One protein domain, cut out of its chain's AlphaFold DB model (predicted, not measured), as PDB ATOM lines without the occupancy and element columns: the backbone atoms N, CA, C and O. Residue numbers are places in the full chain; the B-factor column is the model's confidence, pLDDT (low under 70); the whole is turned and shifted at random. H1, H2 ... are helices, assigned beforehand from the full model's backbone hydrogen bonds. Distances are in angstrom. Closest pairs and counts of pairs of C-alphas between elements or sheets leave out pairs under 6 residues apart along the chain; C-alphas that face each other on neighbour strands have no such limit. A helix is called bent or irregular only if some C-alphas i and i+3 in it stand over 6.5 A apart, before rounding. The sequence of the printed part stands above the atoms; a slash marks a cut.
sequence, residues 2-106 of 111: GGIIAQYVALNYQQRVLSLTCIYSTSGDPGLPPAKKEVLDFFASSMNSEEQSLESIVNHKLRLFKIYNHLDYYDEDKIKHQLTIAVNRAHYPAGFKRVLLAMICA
ATOM      1  N   GLY A   2     -18.312 -24.060  52.423       87.81
ATOM      2  CA  GLY A   2     -18.430 -25.367  53.098       87.81
ATOM      3  C   GLY A   2     -17.816 -25.425  54.504       87.81
ATOM      4  O   GLY A   2     -18.399 -26.038  55.388       87.81
ATOM      5  N   GLY A   3     -16.706 -24.717  54.744       91.06
ATOM      6  CA  GLY A   3     -16.104 -24.621  56.077       91.06
ATOM      7  C   GLY A   3     -16.990 -23.932  57.123       91.06
ATOM      8  O   GLY A   3     -16.939 -24.314  58.283       91.06
ATOM      9  N   ILE A   4     -17.843 -22.975  56.740       91.38
ATOM     10  CA  ILE A   4     -18.801 -22.329  57.661       91.38
ATOM     11  C   ILE A   4     -19.832 -23.363  58.124       91.38
ATOM     12  O   ILE A   4     -20.020 -23.571  59.315       91.38
ATOM     13  N   ILE A   5     -20.423 -24.095  57.176       91.44
ATOM     14  CA  ILE A   5     -21.391 -25.162  57.470       91.44
ATOM     15  C   ILE A   5     -20.741 -26.257  58.329       91.44
ATOM     16  O   ILE A   5     -21.317 -26.690  59.323       91.44
ATOM     17  N   ALA A   6     -19.524 -26.684  57.979       92.50
ATOM     18  CA  ALA A   6     -18.802 -27.719  58.711       92.50
ATOM     19  C   ALA A   6     -18.457 -27.299  60.152       92.50
ATOM     20  O   ALA A   6     -18.528 -28.135  61.050       92.50
ATOM     21  N   GLN A   7     -18.150 -26.017  60.391       92.38
ATOM     22  CA  GLN A   7     -17.973 -25.478  61.745       92.38
ATOM     23  C   GLN A   7     -19.258 -25.618  62.568       92.38
ATOM     24  O   GLN A   7     -19.202 -26.129  63.683       92.38
ATOM     25  N   TYR A   8     -20.423 -25.267  62.015       91.56
ATOM     26  CA  TYR A   8     -21.696 -25.463  62.721       91.56
ATOM     27  C   TYR A   8     -22.009 -26.939  62.982       91.56
ATOM     28  O   TYR A   8     -22.475 -27.277  64.066       91.56
ATOM     29  N   VAL A   9     -21.710 -27.839  62.038       91.75
ATOM     30  CA  VAL A   9     -21.848 -29.289  62.265       91.75
ATOM     31  C   VAL A   9     -20.959 -29.747  63.423       91.75
ATOM     32  O   VAL A   9     -21.433 -30.476  64.292       91.75
ATOM     33  N   ALA A  10     -19.706 -29.291  63.472       93.31
ATOM     34  CA  ALA A  10     -18.789 -29.608  64.562       93.31
ATOM     35  C   ALA A  10     -19.276 -29.062  65.909       93.31
ATOM     36  O   ALA A  10     -19.205 -29.780  66.900       93.31
ATOM     37  N   LEU A  11     -19.830 -27.846  65.946       91.81
ATOM     38  CA  LEU A  11     -20.380 -27.247  67.167       91.81
ATOM     39  C   LEU A  11     -21.631 -27.981  67.670       91.81
ATOM     40  O   LEU A  11     -21.745 -28.243  68.867       91.81
ATOM     41  N   ASN A  12     -22.542 -28.335  66.761       91.56
ATOM     42  CA  ASN A  12     -23.847 -28.921  67.082       91.56
ATOM     43  C   ASN A  12     -23.793 -30.431  67.341       91.56
ATOM     44  O   ASN A  12     -24.620 -30.964  68.079       91.56
ATOM     45  N   TYR A  13     -22.828 -31.132  66.742       92.94
ATOM     46  CA  TYR A  13     -22.727 -32.592  66.786       92.94
ATOM     47  C   TYR A  13     -21.309 -33.053  67.123       92.94
ATOM     48  O   TYR A  13     -20.772 -33.948  66.474       92.94
ATOM     49  N   GLN A  14     -20.714 -32.470  68.163       92.69
ATOM     50  CA  GLN A  14     -19.331 -32.734  68.594       92.69
ATOM     51  C   GLN A  14     -19.020 -34.238  68.719       92.69
ATOM     52  O   GLN A  14     -18.002 -34.705  68.226       92.69
ATOM     53  N   GLN A  15     -19.956 -35.029  69.262       96.31
ATOM     54  CA  GLN A  15     -19.812 -36.487  69.423       96.31
ATOM     55  C   GLN A  15     -19.750 -37.273  68.098       96.31
ATOM     56  O   GLN A  15     -19.469 -38.469  68.093       96.31
ATOM     57  N   ARG A  16     -20.053 -36.627  66.968       95.88
ATOM     58  CA  ARG A  16     -20.033 -37.210  65.618       95.88
ATOM     59  C   ARG A  16     -18.910 -36.639  64.749       95.88
ATOM     60  O   ARG A  16     -18.809 -37.021  63.585       95.88
ATOM     61  N   VAL A  17     -18.077 -35.742  65.285       96.44
ATOM     62  CA  VAL A  17     -16.985 -35.087  64.554       96.44
ATOM     63  C   VAL A  17     -15.660 -35.364  65.257       96.44
ATOM     64  O   VAL A  17     -15.353 -34.765  66.279       96.44
ATOM     65  N   LEU A  18     -14.857 -36.269  64.687       97.06
ATOM     66  CA  LEU A  18     -13.538 -36.616  65.231       97.06
ATOM     67  C   LEU A  18     -12.522 -35.475  65.066       97.06
ATOM     68  O   LEU A  18     -11.713 -35.223  65.951       97.06
ATOM     69  N   SER A  19     -12.536 -34.805  63.913       96.38
ATOM     70  CA  SER A  19     -11.697 -33.639  63.624       96.38
ATOM     71  C   SER A  19     -12.307 -32.803  62.498       96.38
ATOM     72  O   SER A  19     -13.109 -33.303  61.706       96.38
ATOM     73  N   LEU A  20     -11.928 -31.524  62.425       94.88
ATOM     74  CA  LEU A  20     -12.345 -30.597  61.375       94.88
ATOM     75  C   LEU A  20     -11.123 -29.847  60.838       94.88
ATOM     76  O   LEU A  20     -10.383 -29.233  61.598       94.88
ATOM     77  N   THR A  21     -10.940 -29.862  59.518       95.19
ATOM     78  CA  THR A  21      -9.978 -28.998  58.821       95.19
ATOM     79  C   THR A  21     -10.742 -28.011  57.951       95.19
ATOM     80  O   THR A  21     -11.516 -28.409  57.079       95.19
ATOM     81  N   CYS A  22     -10.526 -26.717  58.173       91.75
ATOM     82  CA  CYS A  22     -11.126 -25.656  57.373       91.75
ATOM     83  C   CYS A  22     -10.087 -25.051  56.424       91.75
ATOM     84  O   CYS A  22      -9.007 -24.658  56.850       91.75
ATOM     85  N   ILE A  23     -10.437 -24.929  55.142       90.38
ATOM     86  CA  ILE A  23      -9.609 -24.296  54.106       90.38
ATOM     87  C   ILE A  23     -10.446 -23.187  53.457       90.38
ATOM     88  O   ILE A  23     -11.598 -23.437  53.098       90.38
ATOM     89  N   TYR A  24      -9.889 -21.975  53.332       86.19
ATOM     90  CA  TYR A  24     -10.580 -20.784  52.802       86.19
ATOM     91  C   TYR A  24     -11.977 -20.569  53.426       86.19
ATOM     92  O   TYR A  24     -13.009 -20.573  52.745       86.19
ATOM     93  N   SER A  25     -12.014 -20.424  54.754       89.00
ATOM     94  CA  SER A  25     -13.243 -20.270  55.541       89.00
ATOM     95  C   SER A  25     -13.153 -19.081  56.499       89.00
ATOM     96  O   SER A  25     -12.070 -18.582  56.776       89.00
ATOM     97  N   THR A  26     -14.304 -18.656  57.012       87.31
ATOM     98  CA  THR A  26     -14.449 -17.695  58.115       87.31
ATOM     99  C   THR A  26     -15.344 -18.315  59.194       87.31
ATOM    100  O   THR A  26     -16.080 -19.260  58.893       87.31
ATOM    101  N   SER A  27     -15.276 -17.831  60.434       85.38
ATOM    102  CA  SER A  27     -16.217 -18.200  61.502       85.38
ATOM    103  C   SER A  27     -17.558 -17.467  61.383       85.38
ATOM    104  O   SER A  27     -18.538 -17.898  61.979       85.38
ATOM    105  N   GLY A  28     -17.609 -16.370  60.614       81.81
ATOM    106  CA  GLY A  28     -18.788 -15.501  60.534       81.81
ATOM    107  C   GLY A  28     -18.956 -14.556  61.730       81.81
ATOM    108  O   GLY A  28     -20.002 -13.929  61.849       81.81
ATOM    109  N   ASP A  29     -17.945 -14.446  62.596       85.06
ATOM    110  CA  ASP A  29     -17.929 -13.503  63.718       85.06
ATOM    111  C   ASP A  29     -18.102 -12.048  63.217       85.06
ATOM    112  O   ASP A  29     -17.328 -11.619  62.351       85.06
ATOM    113  N   PRO A  30     -19.082 -11.276  63.738       84.75
ATOM    114  CA  PRO A  30     -19.306  -9.878  63.356       84.75
ATOM    115  C   PRO A  30     -18.105  -8.948  63.576       84.75
ATOM    116  O   PRO A  30     -18.042  -7.888  62.958       84.75
ATOM    117  N   GLY A  31     -17.171  -9.317  64.458       91.69
ATOM    118  CA  GLY A  31     -15.939  -8.573  64.710       91.69
ATOM    119  C   GLY A  31     -14.848  -8.776  63.652       91.69
ATOM    120  O   GLY A  31     -13.853  -8.048  63.663       91.69
ATOM    121  N   LEU A  32     -14.998  -9.739  62.736       89.62
ATOM    122  CA  LEU A  32     -14.042  -9.946  61.649       89.62
ATOM    123  C   LEU A  32     -14.200  -8.891  60.545       89.62
ATOM    124  O   LEU A  32     -15.308  -8.407  60.298       89.62
ATOM    125  N   PRO A  33     -13.116  -8.571  59.809       91.19
ATOM    126  CA  PRO A  33     -13.214  -7.720  58.633       91.19
ATOM    127  C   PRO A  33     -14.270  -8.257  57.651       91.19
ATOM    128  O   PRO A  33     -14.240  -9.447  57.313       91.19
ATOM    129  N   PRO A  34     -15.192  -7.406  57.169       86.94
ATOM    130  CA  PRO A  34     -16.223  -7.843  56.244       86.94
ATOM    131  C   PRO A  34     -15.615  -8.230  54.893       86.94
ATOM    132  O   PRO A  34     -14.522  -7.797  54.515       86.94
ATOM    133  N   ALA A  35     -16.360  -9.021  54.120       86.44
ATOM    134  CA  ALA A  35     -15.996  -9.287  52.736       86.44
ATOM    135  C   ALA A  35     -15.952  -7.977  51.928       86.44
ATOM    136  O   ALA A  35     -16.763  -7.071  52.133       86.44
ATOM    137  N   LYS A  36     -15.020  -7.893  50.971       88.06
ATOM    138  CA  LYS A  36     -14.953  -6.772  50.024       88.06
ATOM    139  C   LYS A  36     -16.287  -6.641  49.280       88.06
ATOM    140  O   LYS A  36     -16.890  -7.651  48.917       88.06
ATOM    141  N   LYS A  37     -16.706  -5.407  48.984       88.81
ATOM    142  CA  LYS A  37     -17.972  -5.120  48.290       88.81
ATOM    143  C   LYS A  37     -18.135  -5.927  46.993       88.81
ATOM    144  O   LYS A  37     -19.168  -6.544  46.789       88.81
ATOM    145  N   GLU A  38     -17.083  -6.012  46.181       87.06
ATOM    146  CA  GLU A  38     -17.075  -6.768  44.916       87.06
ATOM    147  C   GLU A  38     -17.412  -8.258  45.096       87.06
ATOM    148  O   GLU A  38     -18.067  -8.864  44.249       87.06
ATOM    149  N   VAL A  39     -17.005  -8.852  46.224       86.38
ATOM    150  CA  VAL A  39     -17.334 -10.240  46.570       86.38
ATOM    151  C   VAL A  39     -18.823 -10.353  46.898       86.38
ATOM    152  O   VAL A  39     -19.490 -11.264  46.412       86.38
ATOM    153  N   LEU A  40     -19.362  -9.422  47.690       87.19
ATOM    154  CA  LEU A  40     -20.783  -9.391  48.052       87.19
ATOM    155  C   LEU A  40     -21.680  -9.182  46.823       87.19
ATOM    156  O   LEU A  40     -22.653  -9.916  46.642       87.19
ATOM    157  N   ASP A  41     -21.312  -8.248  45.947       86.44
ATOM    158  CA  ASP A  41     -22.022  -7.965  44.695       86.44
ATOM    159  C   ASP A  41     -22.044  -9.209  43.785       86.44
ATOM    160  O   ASP A  41     -23.071  -9.556  43.188       86.44
ATOM    161  N   PHE A  42     -20.934  -9.955  43.735       82.94
ATOM    162  CA  PHE A  42     -20.878 -11.234  43.033       82.94
ATOM    163  C   PHE A  42     -21.863 -12.259  43.618       82.94
ATOM    164  O   PHE A  42     -22.626 -12.872  42.861       82.94
ATOM    165  N   PHE A  43     -21.877 -12.444  44.945       82.25
ATOM    166  CA  PHE A  43     -22.809 -13.365  45.608       82.25
ATOM    167  C   PHE A  43     -24.266 -13.012  45.300       82.25
ATOM    168  O   PHE A  43     -25.048 -13.903  44.957       82.25
ATOM    169  N   ALA A  44     -24.612 -11.723  45.357       82.62
ATOM    170  CA  ALA A  44     -25.951 -11.236  45.050       82.62
ATOM    171  C   ALA A  44     -26.343 -11.514  43.589       82.62
ATOM    172  O   ALA A  44     -27.400 -12.090  43.330       82.62
ATOM    173  N   SER A  45     -25.473 -11.183  42.627       79.38
ATOM    174  CA  SER A  45     -25.750 -11.413  41.198       79.38
ATOM    175  C   SER A  45     -25.892 -12.900  40.844       79.38
ATOM    176  O   SER A  45     -26.733 -13.273  40.025       79.38
ATOM    177  N   SER A  46     -25.133 -13.769  41.516       74.31
ATOM    178  CA  SER A  46     -25.150 -15.221  41.296       74.31
ATOM    179  C   SER A  46     -26.436 -15.895  41.792       74.31
ATOM    180  O   SER A  46     -26.737 -17.019  41.392       74.31
ATOM    181  N   MET A  47     -27.231 -15.230  42.637       71.44
ATOM    182  CA  MET A  47     -28.543 -15.744  43.049       71.44
ATOM    183  C   MET A  47     -29.593 -15.665  41.937       71.44
ATOM    184  O   MET A  47     -30.563 -16.425  41.965       71.44
ATOM    185  N   ASN A  48     -29.381 -14.808  40.940       69.75
ATOM    186  CA  ASN A  48     -30.342 -14.533  39.871       69.75
ATOM    187  C   ASN A  48     -29.910 -15.108  38.515       69.75
ATOM    188  O   ASN A  48     -30.516 -14.790  37.499       69.75
ATOM    189  N   SER A  49     -28.868 -15.946  38.469       64.12
ATOM    190  CA  SER A  49     -28.411 -16.524  37.203       64.12
ATOM    191  C   SER A  49     -29.432 -17.529  36.651       64.12
ATOM    192  O   SER A  49     -29.678 -18.566  37.279       64.12
ATOM    193  N   GLU A  50     -30.001 -17.215  35.487       65.12
ATOM    194  CA  GLU A  50     -30.816 -18.109  34.652       65.12
ATOM    195  C   GLU A  50     -29.938 -19.053  33.809       65.12
ATOM    196  O   GLU A  50     -28.707 -19.024  33.910       65.12
ATOM    197  N   GLU A  51     -30.561 -19.921  33.003       61.41
ATOM    198  CA  GLU A  51     -29.845 -20.791  32.065       61.41
ATOM    199  C   GLU A  51     -28.990 -19.963  31.099       61.41
ATOM    200  O   GLU A  51     -29.448 -19.021  30.458       61.41
ATOM    201  N   GLN A  52     -27.710 -20.314  31.015       75.12
ATOM    202  CA  GLN A  52     -26.704 -19.596  30.245       75.12
ATOM    203  C   GLN A  52     -25.959 -20.568  29.336       75.12
ATOM    204  O   GLN A  52     -25.805 -21.747  29.658       75.12
ATOM    205  N   SER A  53     -25.445 -20.067  28.210       87.94
ATOM    206  CA  SER A  53     -24.531 -20.841  27.369       87.94
ATOM    207  C   SER A  53     -23.279 -21.256  28.157       87.94
ATOM    208  O   SER A  53     -22.859 -20.565  29.091       87.94
ATOM    209  N   LEU A  54     -22.643 -22.362  27.753       87.94
ATOM    210  CA  LEU A  54     -21.384 -22.837  28.343       87.94
ATOM    211  C   LEU A  54     -20.335 -21.717  28.422       87.94
ATOM    212  O   LEU A  54     -19.709 -21.519  29.461       87.94
ATOM    213  N   GLU A  55     -20.183 -20.952  27.343       91.00
ATOM    214  CA  GLU A  55     -19.254 -19.827  27.282       91.00
ATOM    215  C   GLU A  55     -19.590 -18.742  28.314       91.00
ATOM    216  O   GLU A  55     -18.699 -18.271  29.022       91.00
ATOM    217  N   SER A  56     -20.868 -18.381  28.460       88.94
ATOM    218  CA  SER A  56     -21.300 -17.400  29.458       88.94
ATOM    219  C   SER A  56     -21.006 -17.880  30.881       88.94
ATOM    220  O   SER A  56     -20.465 -17.118  31.687       88.94
ATOM    221  N   ILE A  57     -21.268 -19.158  31.177       88.56
ATOM    222  CA  ILE A  57     -20.977 -19.763  32.486       88.56
ATOM    223  C   ILE A  57     -19.472 -19.724  32.774       88.56
ATOM    224  O   ILE A  57     -19.054 -19.347  33.875       88.56
ATOM    225  N   VAL A  58     -18.646 -20.111  31.799       91.62
ATOM    226  CA  VAL A  58     -17.185 -20.126  31.940       91.62
ATOM    227  C   VAL A  58     -16.648 -18.709  32.132       91.62
ATOM    228  O   VAL A  58     -15.894 -18.477  33.076       91.62
ATOM    229  N   ASN A  59     -17.089 -17.742  31.326       89.81
ATOM    230  CA  ASN A  59     -16.673 -16.343  31.447       89.81
ATOM    231  C   ASN A  59     -17.115 -15.728  32.786       89.81
ATOM    232  O   ASN A  59     -16.362 -14.979  33.409       89.81
ATOM    233  N   HIS A  60     -18.308 -16.072  33.279       86.94
ATOM    234  CA  HIS A  60     -18.771 -15.652  34.601       86.94
ATOM    235  C   HIS A  60     -17.887 -16.225  35.725       86.94
ATOM    236  O   HIS A  60     -17.460 -15.488  36.615       86.94
ATOM    237  N   LYS A  61     -17.532 -17.514  35.658       87.06
ATOM    238  CA  LYS A  61     -16.605 -18.150  36.613       87.06
ATOM    239  C   LYS A  61     -15.177 -17.604  36.515       87.06
ATOM    240  O   LYS A  61     -14.487 -17.534  37.527       87.06
ATOM    241  N   LEU A  62     -14.742 -17.189  35.330       89.12
ATOM    242  CA  LEU A  62     -13.436 -16.571  35.124       89.12
ATOM    243  C   LEU A  62     -13.347 -15.204  35.818       89.12
ATOM    244  O   LEU A  62     -12.352 -14.920  36.483       89.12
ATOM    245  N   ARG A  63     -14.416 -14.393  35.745       85.88
ATOM    246  CA  ARG A  63     -14.526 -13.144  36.522       85.88
ATOM    247  C   ARG A  63     -14.444 -13.411  38.024       85.88
ATOM    248  O   ARG A  63     -13.711 -12.718  38.718       85.88
ATOM    249  N   LEU A  64     -15.118 -14.455  38.510       82.12
ATOM    250  CA  LEU A  64     -15.032 -14.865  39.913       82.12
ATOM    251  C   LEU A  64     -13.608 -15.251  40.325       82.12
ATOM    252  O   LEU A  64     -13.141 -14.879  41.397       82.12
ATOM    253  N   PHE A  65     -12.912 -15.989  39.465       84.44
ATOM    254  CA  PHE A  65     -11.540 -16.393  39.732       84.44
ATOM    255  C   PHE A  65     -10.614 -15.177  39.887       84.44
ATOM    256  O   PHE A  65      -9.770 -15.190  40.772       84.44
ATOM    257  N   LYS A  66     -10.819 -14.096  39.117       83.19
ATOM    258  CA  LYS A  66     -10.073 -12.830  39.275       83.19
ATOM    259  C   LYS A  66     -10.340 -12.137  40.621       83.19
ATOM    260  O   LYS A  66      -9.444 -11.496  41.153       83.19
ATOM    261  N   ILE A  67     -11.543 -12.282  41.182       82.00
ATOM    262  CA  ILE A  67     -11.901 -11.699  42.487       82.00
ATOM    263  C   ILE A  67     -11.208 -12.450  43.636       82.00
ATOM    264  O   ILE A  67     -10.724 -11.823  44.576       82.00
ATOM    265  N   TYR A  68     -11.167 -13.787  43.577       75.56
ATOM    266  CA  TYR A  68     -10.576 -14.609  44.641       75.56
ATOM    267  C   TYR A  68      -9.065 -14.774  44.543       75.56
ATOM    268  O   TYR A  68      -8.408 -14.980  45.562       75.56
ATOM    269  N   ASN A  69      -8.525 -14.778  43.327       68.06
ATOM    270  CA  ASN A  69      -7.150 -15.167  43.108       68.06
ATOM    271  C   ASN A  69      -6.226 -13.947  43.128       68.06
ATOM    272  O   ASN A  69      -6.311 -13.075  42.269       68.06
ATOM    273  N   HIS A  70      -5.312 -13.931  44.093       63.81
ATOM    274  CA  HIS A  70      -4.228 -12.953  44.205       63.81
ATOM    275  C   HIS A  70      -2.871 -13.611  43.910       63.81
ATOM    276  O   HIS A  70      -1.878 -13.301  44.556       63.81
ATOM    277  N   LEU A  71      -2.840 -14.585  42.993       62.72
ATOM    278  CA  LEU A  71      -1.585 -15.178  42.534       62.72
ATOM    279  C   LEU A  71      -0.848 -14.196  41.622       62.72
ATOM    280  O   LEU A  71      -1.455 -13.606  40.730       62.72
ATOM    281  N   ASP A  72       0.473 -14.139  41.772       68.19
ATOM    282  CA  ASP A  72       1.367 -13.404  40.868       68.19
ATOM    283  C   ASP A  72       1.342 -13.965  39.433       68.19
ATOM    284  O   ASP A  72       1.714 -13.284  38.479       68.19
ATOM    285  N   TYR A  73       0.880 -15.211  39.263       68.50
ATOM    286  CA  TYR A  73       0.756 -15.889  37.976       68.50
ATOM    287  C   TYR A  73      -0.714 -16.134  37.609       68.50
ATOM    288  O   TYR A  73      -1.413 -16.933  38.242       68.50
ATOM    289  N   TYR A  74      -1.167 -15.467  36.544       83.00
ATOM    290  CA  TYR A  74      -2.508 -15.586  35.977       83.00
ATOM    291  C   TYR A  74      -2.422 -16.003  34.502       83.00
ATOM    292  O   TYR A  74      -1.981 -15.231  33.657       83.00
ATOM    293  N   ASP A  75      -2.855 -17.229  34.199       89.75
ATOM    294  CA  ASP A  75      -2.885 -17.793  32.845       89.75
ATOM    295  C   ASP A  75      -4.338 -18.048  32.447       89.75
ATOM    296  O   ASP A  75      -4.945 -19.058  32.823       89.75
ATOM    297  N   GLU A  76      -4.922 -17.061  31.766       90.50
ATOM    298  CA  GLU A  76      -6.353 -17.025  31.472       90.50
ATOM    299  C   GLU A  76      -6.806 -18.255  30.679       90.50
ATOM    300  O   GLU A  76      -7.828 -18.856  31.018       90.50
ATOM    301  N   ASP A  77      -6.019 -18.678  29.689       93.25
ATOM    302  CA  ASP A  77      -6.351 -19.803  28.815       93.25
ATOM    303  C   ASP A  77      -6.353 -21.126  29.577       93.25
ATOM    304  O   ASP A  77      -7.300 -21.915  29.457       93.25
ATOM    305  N   LYS A  78      -5.353 -21.358  30.440       92.31
ATOM    306  CA  LYS A  78      -5.341 -22.548  31.305       92.31
ATOM    307  C   LYS A  78      -6.528 -22.556  32.261       92.31
ATOM    308  O   LYS A  78      -7.176 -23.592  32.419       92.31
ATOM    309  N   ILE A  79      -6.844 -21.419  32.882       92.19
ATOM    310  CA  ILE A  79      -7.981 -21.316  33.809       92.19
ATOM    311  C   ILE A  79      -9.294 -21.564  33.057       92.19
ATOM    312  O   ILE A  79     -10.126 -22.350  33.513       92.19
ATOM    313  N   LYS A  80      -9.471 -20.954  31.882       93.75
ATOM    314  CA  LYS A  80     -10.656 -21.127  31.033       93.75
ATOM    315  C   LYS A  80     -10.826 -22.580  30.587       93.75
ATOM    316  O   LYS A  80     -11.945 -23.104  30.631       93.75
ATOM    317  N   HIS A  81      -9.735 -23.256  30.235       95.19
ATOM    318  CA  HIS A  81      -9.739 -24.678  29.899       95.19
ATOM    319  C   HIS A  81     -10.211 -25.538  31.083       95.19
ATOM    320  O   HIS A  81     -11.145 -26.332  30.941       95.19
ATOM    321  N   GLN A  82      -9.651 -25.322  32.278       93.69
ATOM    322  CA  GLN A  82     -10.047 -26.059  33.486       93.69
ATOM    323  C   GLN A  82     -11.503 -25.792  33.890       93.69
ATOM    324  O   GLN A  82     -12.238 -26.718  34.241       93.69
ATOM    325  N   LEU A  83     -11.955 -24.538  33.800       93.12
ATOM    326  CA  LEU A  83     -13.346 -24.176  34.063       93.12
ATOM    327  C   LEU A  83     -14.300 -24.854  33.078       93.12
ATOM    328  O   LEU A  83     -15.341 -25.352  33.500       93.12
ATOM    329  N   THR A  84     -13.936 -24.930  31.797       95.50
ATOM    330  CA  THR A  84     -14.730 -25.631  30.777       95.50
ATOM    331  C   THR A  84     -14.889 -27.112  31.115       95.50
ATOM    332  O   THR A  84     -16.010 -27.623  31.119       95.50
ATOM    333  N   ILE A  85     -13.797 -27.791  31.487       96.69
ATOM    334  CA  ILE A  85     -13.842 -29.192  31.937       96.69
ATOM    335  C   ILE A  85     -14.752 -29.334  33.163       96.69
ATOM    336  O   ILE A  85     -15.606 -30.220  33.206       96.69
ATOM    337  N   ALA A  86     -14.609 -28.453  34.157       93.75
ATOM    338  CA  ALA A  86     -15.394 -28.513  35.386       93.75
ATOM    339  C   ALA A  86     -16.899 -28.307  35.145       93.75
ATOM    340  O   ALA A  86     -17.715 -29.001  35.759       93.75
ATOM    341  N   VAL A  87     -17.265 -27.376  34.256       92.19
ATOM    342  CA  VAL A  87     -18.662 -27.123  33.874       92.19
ATOM    343  C   VAL A  87     -19.228 -28.329  33.124       92.19
ATOM    344  O   VAL A  87     -20.270 -28.838  33.527       92.19
ATOM    345  N   ASN A  88     -18.519 -28.864  32.128       94.00
ATOM    346  CA  ASN A  88     -18.970 -30.055  31.397       94.00
ATOM    347  C   ASN A  88     -19.117 -31.289  32.298       94.00
ATOM    348  O   ASN A  88     -20.001 -32.111  32.080       94.00
ATOM    349  N   ARG A  89     -18.273 -31.418  33.329       94.88
ATOM    350  CA  ARG A  89     -18.320 -32.550  34.259       94.88
ATOM    351  C   ARG A  89     -19.546 -32.523  35.175       94.88
ATOM    352  O   ARG A  89     -20.108 -33.577  35.450       94.88
ATOM    353  N   ALA A  90     -19.890 -31.362  35.737       89.50
ATOM    354  CA  ALA A  90     -20.895 -31.278  36.803       89.50
ATOM    355  C   ALA A  90     -21.473 -29.861  36.979       89.50
ATOM    356  O   ALA A  90     -21.399 -29.274  38.065       89.50
ATOM    357  N   HIS A  91     -22.041 -29.279  35.924       88.00
ATOM    358  CA  HIS A  91     -22.754 -28.013  36.060       88.00
ATOM    359  C   HIS A  91     -24.108 -28.200  36.754       88.00
ATOM    360  O   HIS A  91     -24.988 -28.887  36.246       88.00
ATOM    361  N   TYR A  92     -24.287 -27.553  37.909       87.50
ATOM    362  CA  TYR A  92     -25.555 -27.548  38.632       87.50
ATOM    363  C   TYR A  92     -25.909 -26.131  39.121       87.50
ATOM    364  O   TYR A  92     -25.472 -25.737  40.209       87.50
ATOM    365  N   PRO A  93     -26.691 -25.348  38.347       81.94
ATOM    366  CA  PRO A  93     -27.016 -23.950  38.662       81.94
ATOM    367  C   PRO A  93     -27.638 -23.760  40.050       81.94
ATOM    368  O   PRO A  93     -27.244 -22.879  40.813       81.94
ATOM    369  N   ALA A  94     -28.568 -24.640  40.427       85.00
ATOM    370  CA  ALA A  94     -29.248 -24.566  41.718       85.00
ATOM    371  C   ALA A  94     -28.326 -24.882  42.914       85.00
ATOM    372  O   ALA A  94     -28.640 -24.521  44.049       85.00
ATOM    373  N   GLY A  95     -27.179 -25.529  42.682       87.56
ATOM    374  CA  GLY A  95     -26.249 -25.938  43.736       87.56
ATOM    375  C   GLY A  95     -25.658 -24.759  44.498       87.56
ATOM    376  O   GLY A  95     -25.554 -24.811  45.723       87.56
ATOM    377  N   PHE A  96     -25.336 -23.674  43.794       86.06
ATOM    378  CA  PHE A  96     -24.790 -22.475  44.425       86.06
ATOM    379  C   PHE A  96     -25.782 -21.865  45.420       86.06
ATOM    380  O   PHE A  96     -25.425 -21.639  46.576       86.06
ATOM    381  N   LYS A  97     -27.046 -21.693  45.003       86.81
ATOM    382  CA  LYS A  97     -28.112 -21.138  45.855       86.81
ATOM    383  C   LYS A  97     -28.323 -21.982  47.112       86.81
ATOM    384  O   LYS A  97     -28.448 -21.434  48.199       86.81
ATOM    385  N   ARG A  98     -28.297 -23.313  46.981       88.81
ATOM    386  CA  ARG A  98     -28.441 -24.237  48.121       88.81
ATOM    387  C   ARG A  98     -27.326 -24.072  49.149       88.81
ATOM    388  O   ARG A  98     -27.613 -23.984  50.336       88.81
ATOM    389  N   VAL A  99     -26.070 -24.024  48.705       89.06
ATOM    390  CA  VAL A  99     -24.926 -23.890  49.622       89.06
ATOM    391  C   VAL A  99     -24.890 -22.500  50.257       89.06
ATOM    392  O   VAL A  99     -24.594 -22.388  51.443       89.06
ATOM    393  N   LEU A 100     -25.226 -21.455  49.496       88.56
ATOM    394  CA  LEU A 100     -25.330 -20.096  50.019       88.56
ATOM    395  C   LEU A 100     -26.432 -19.987  51.083       88.56
ATOM    396  O   LEU A 100     -26.183 -19.461  52.164       88.56
ATOM    397  N   LEU A 101     -27.617 -20.543  50.819       88.38
ATOM    398  CA  LEU A 101     -28.711 -20.573  51.788       88.38
ATOM    399  C   LEU A 101     -28.332 -21.372  53.039       88.38
ATOM    400  O   LEU A 101     -28.544 -20.901  54.149       88.38
ATOM    401  N   ALA A 102     -27.712 -22.545  52.874       89.50
ATOM    402  CA  ALA A 102     -27.236 -23.344  54.000       89.50
ATOM    403  C   ALA A 102     -26.215 -22.579  54.856       89.50
ATOM    404  O   ALA A 102     -26.240 -22.693  56.073       89.50
ATOM    405  N   MET A 103     -25.342 -21.777  54.241       87.38
ATOM    406  CA  MET A 103     -24.391 -20.928  54.959       87.38
ATOM    407  C   MET A 103     -25.085 -19.817  55.760       87.38
ATOM    408  O   MET A 103     -24.665 -19.552  56.879       87.38
ATOM    409  N   ILE A 104     -26.115 -19.173  55.199       85.06
ATOM    410  CA  ILE A 104     -26.834 -18.057  55.842       85.06
ATOM    411  C   ILE A 104     -27.780 -18.553  56.944       85.06
ATOM    412  O   ILE A 104     -27.953 -17.882  57.955       85.06
ATOM    413  N   CYS A 105     -28.410 -19.713  56.748       85.62
ATOM    414  CA  CYS A 105     -29.396 -20.262  57.679       85.62
ATOM    415  C   CYS A 105     -28.800 -21.198  58.738       85.62
ATOM    416  O   CYS A 105     -29.500 -21.536  59.691       85.62
ATOM    417  N   ALA A 106     -27.561 -21.673  58.575       81.62
ATOM    418  CA  ALA A 106     -26.929 -22.510  59.587       81.62
ATOM    419  C   ALA A 106     -26.671 -21.697  60.862       81.62
ATOM    420  O   ALA A 106     -26.078 -20.623  60.814       81.62
TER     421      ALA A 106
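Overview. This is residues 2 to 106 of the 111 residues of an uncharacterized protein of Gammaproteobacteria bacterium RIFCSPHIGHO2_12_FULL_35_23 (UniProt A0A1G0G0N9). Five helices make a loose, elongated model with a group at each end: H3 and H4 cross each other at one end, with H2 beside the last part of H3, while H1 meets the last part of H5 at the other. H5 reaches from the end of H4 back toward H1, and a long link loops from H1 to H2, with residues 11 to 16 and 29 to 35 sticking out. The printed part has 105 residues with five named helices, H1 to H5 in order, and no named strand; its class is all helix. It is loose, with a radius of gyration of the C-alphas of 16.1 A, and spans 44 by 29 by 26 A.

Arrangement. Start with H1, residues 2 to 12, and look ahead to H5, residues 93 to 105. They touch, the closest C-alphas being those of Ile 5 and Met 103, 5.8 A apart, and H5 does so with residues 99 to 103 alone. They run the same way at a steep tilt of 39 degrees. Next find H2, residues 37 to 46, and H3, residues 54 to 68, a helical hairpin: two helices that follow each other and run opposite ways, here at a shallow tilt of 23 degrees. They only just touch, with 3 pairs of C-alphas within 8 A; the closest are those of Val 39 and Ile 67, 7.0 A apart, and H3 touches with residues 64 to 67 alone. H4, residues 76 to 90, touches H3 with 13 such pairs, the closest being Val 58 and Leu 83 at 6.0 A, opposite ways at a steep tilt of 61 degrees. H2 and H5 are close but not clearly touching, with the C-alphas of Ser 46 and Phe 96 7.9 A apart. H1 is apart from H2, H3 and H4. Helix packing is mostly crossed, but only just: of the 3 touching pairs, 1 is at a shallow tilt. In H1, H2, H3 and H4 every O i to N i+4 pair is within hydrogen-bond range; in H5, 8 of 9 are.

Along the chain. Find C-alpha 2 at (-18.430, -25.367, 53.098); from there H1 runs 15.4 A to Asn 12. H2 covers 14.2 A from Lys 37 to Ser 46. H3 begins at C-alpha 54, (-21.384, -22.837, 28.343), and runs 21.2 A to Tyr 68. H4 runs 21.0 A from Glu 76 to Ala 90. H5 runs 19.5 A from Pro 93 to C-alpha 105 at (-29.396, -20.262, 57.679); it is neither bent nor irregular, but only just, with C-alphas 93 and 96 6.4 A apart.

Size, cuts and confidence. The two C-alphas farthest apart, those of Gln 15 and Asp 77, are 45.9 A apart. The printed part has no cut. The link from H1 to H2 is long, with 24 residues; H4 to H5 is tight, with 2. Look for low confidence at residues 48 to 51 and 69 to 73, under 70; the mean pLDDT of the printed part is 86.6.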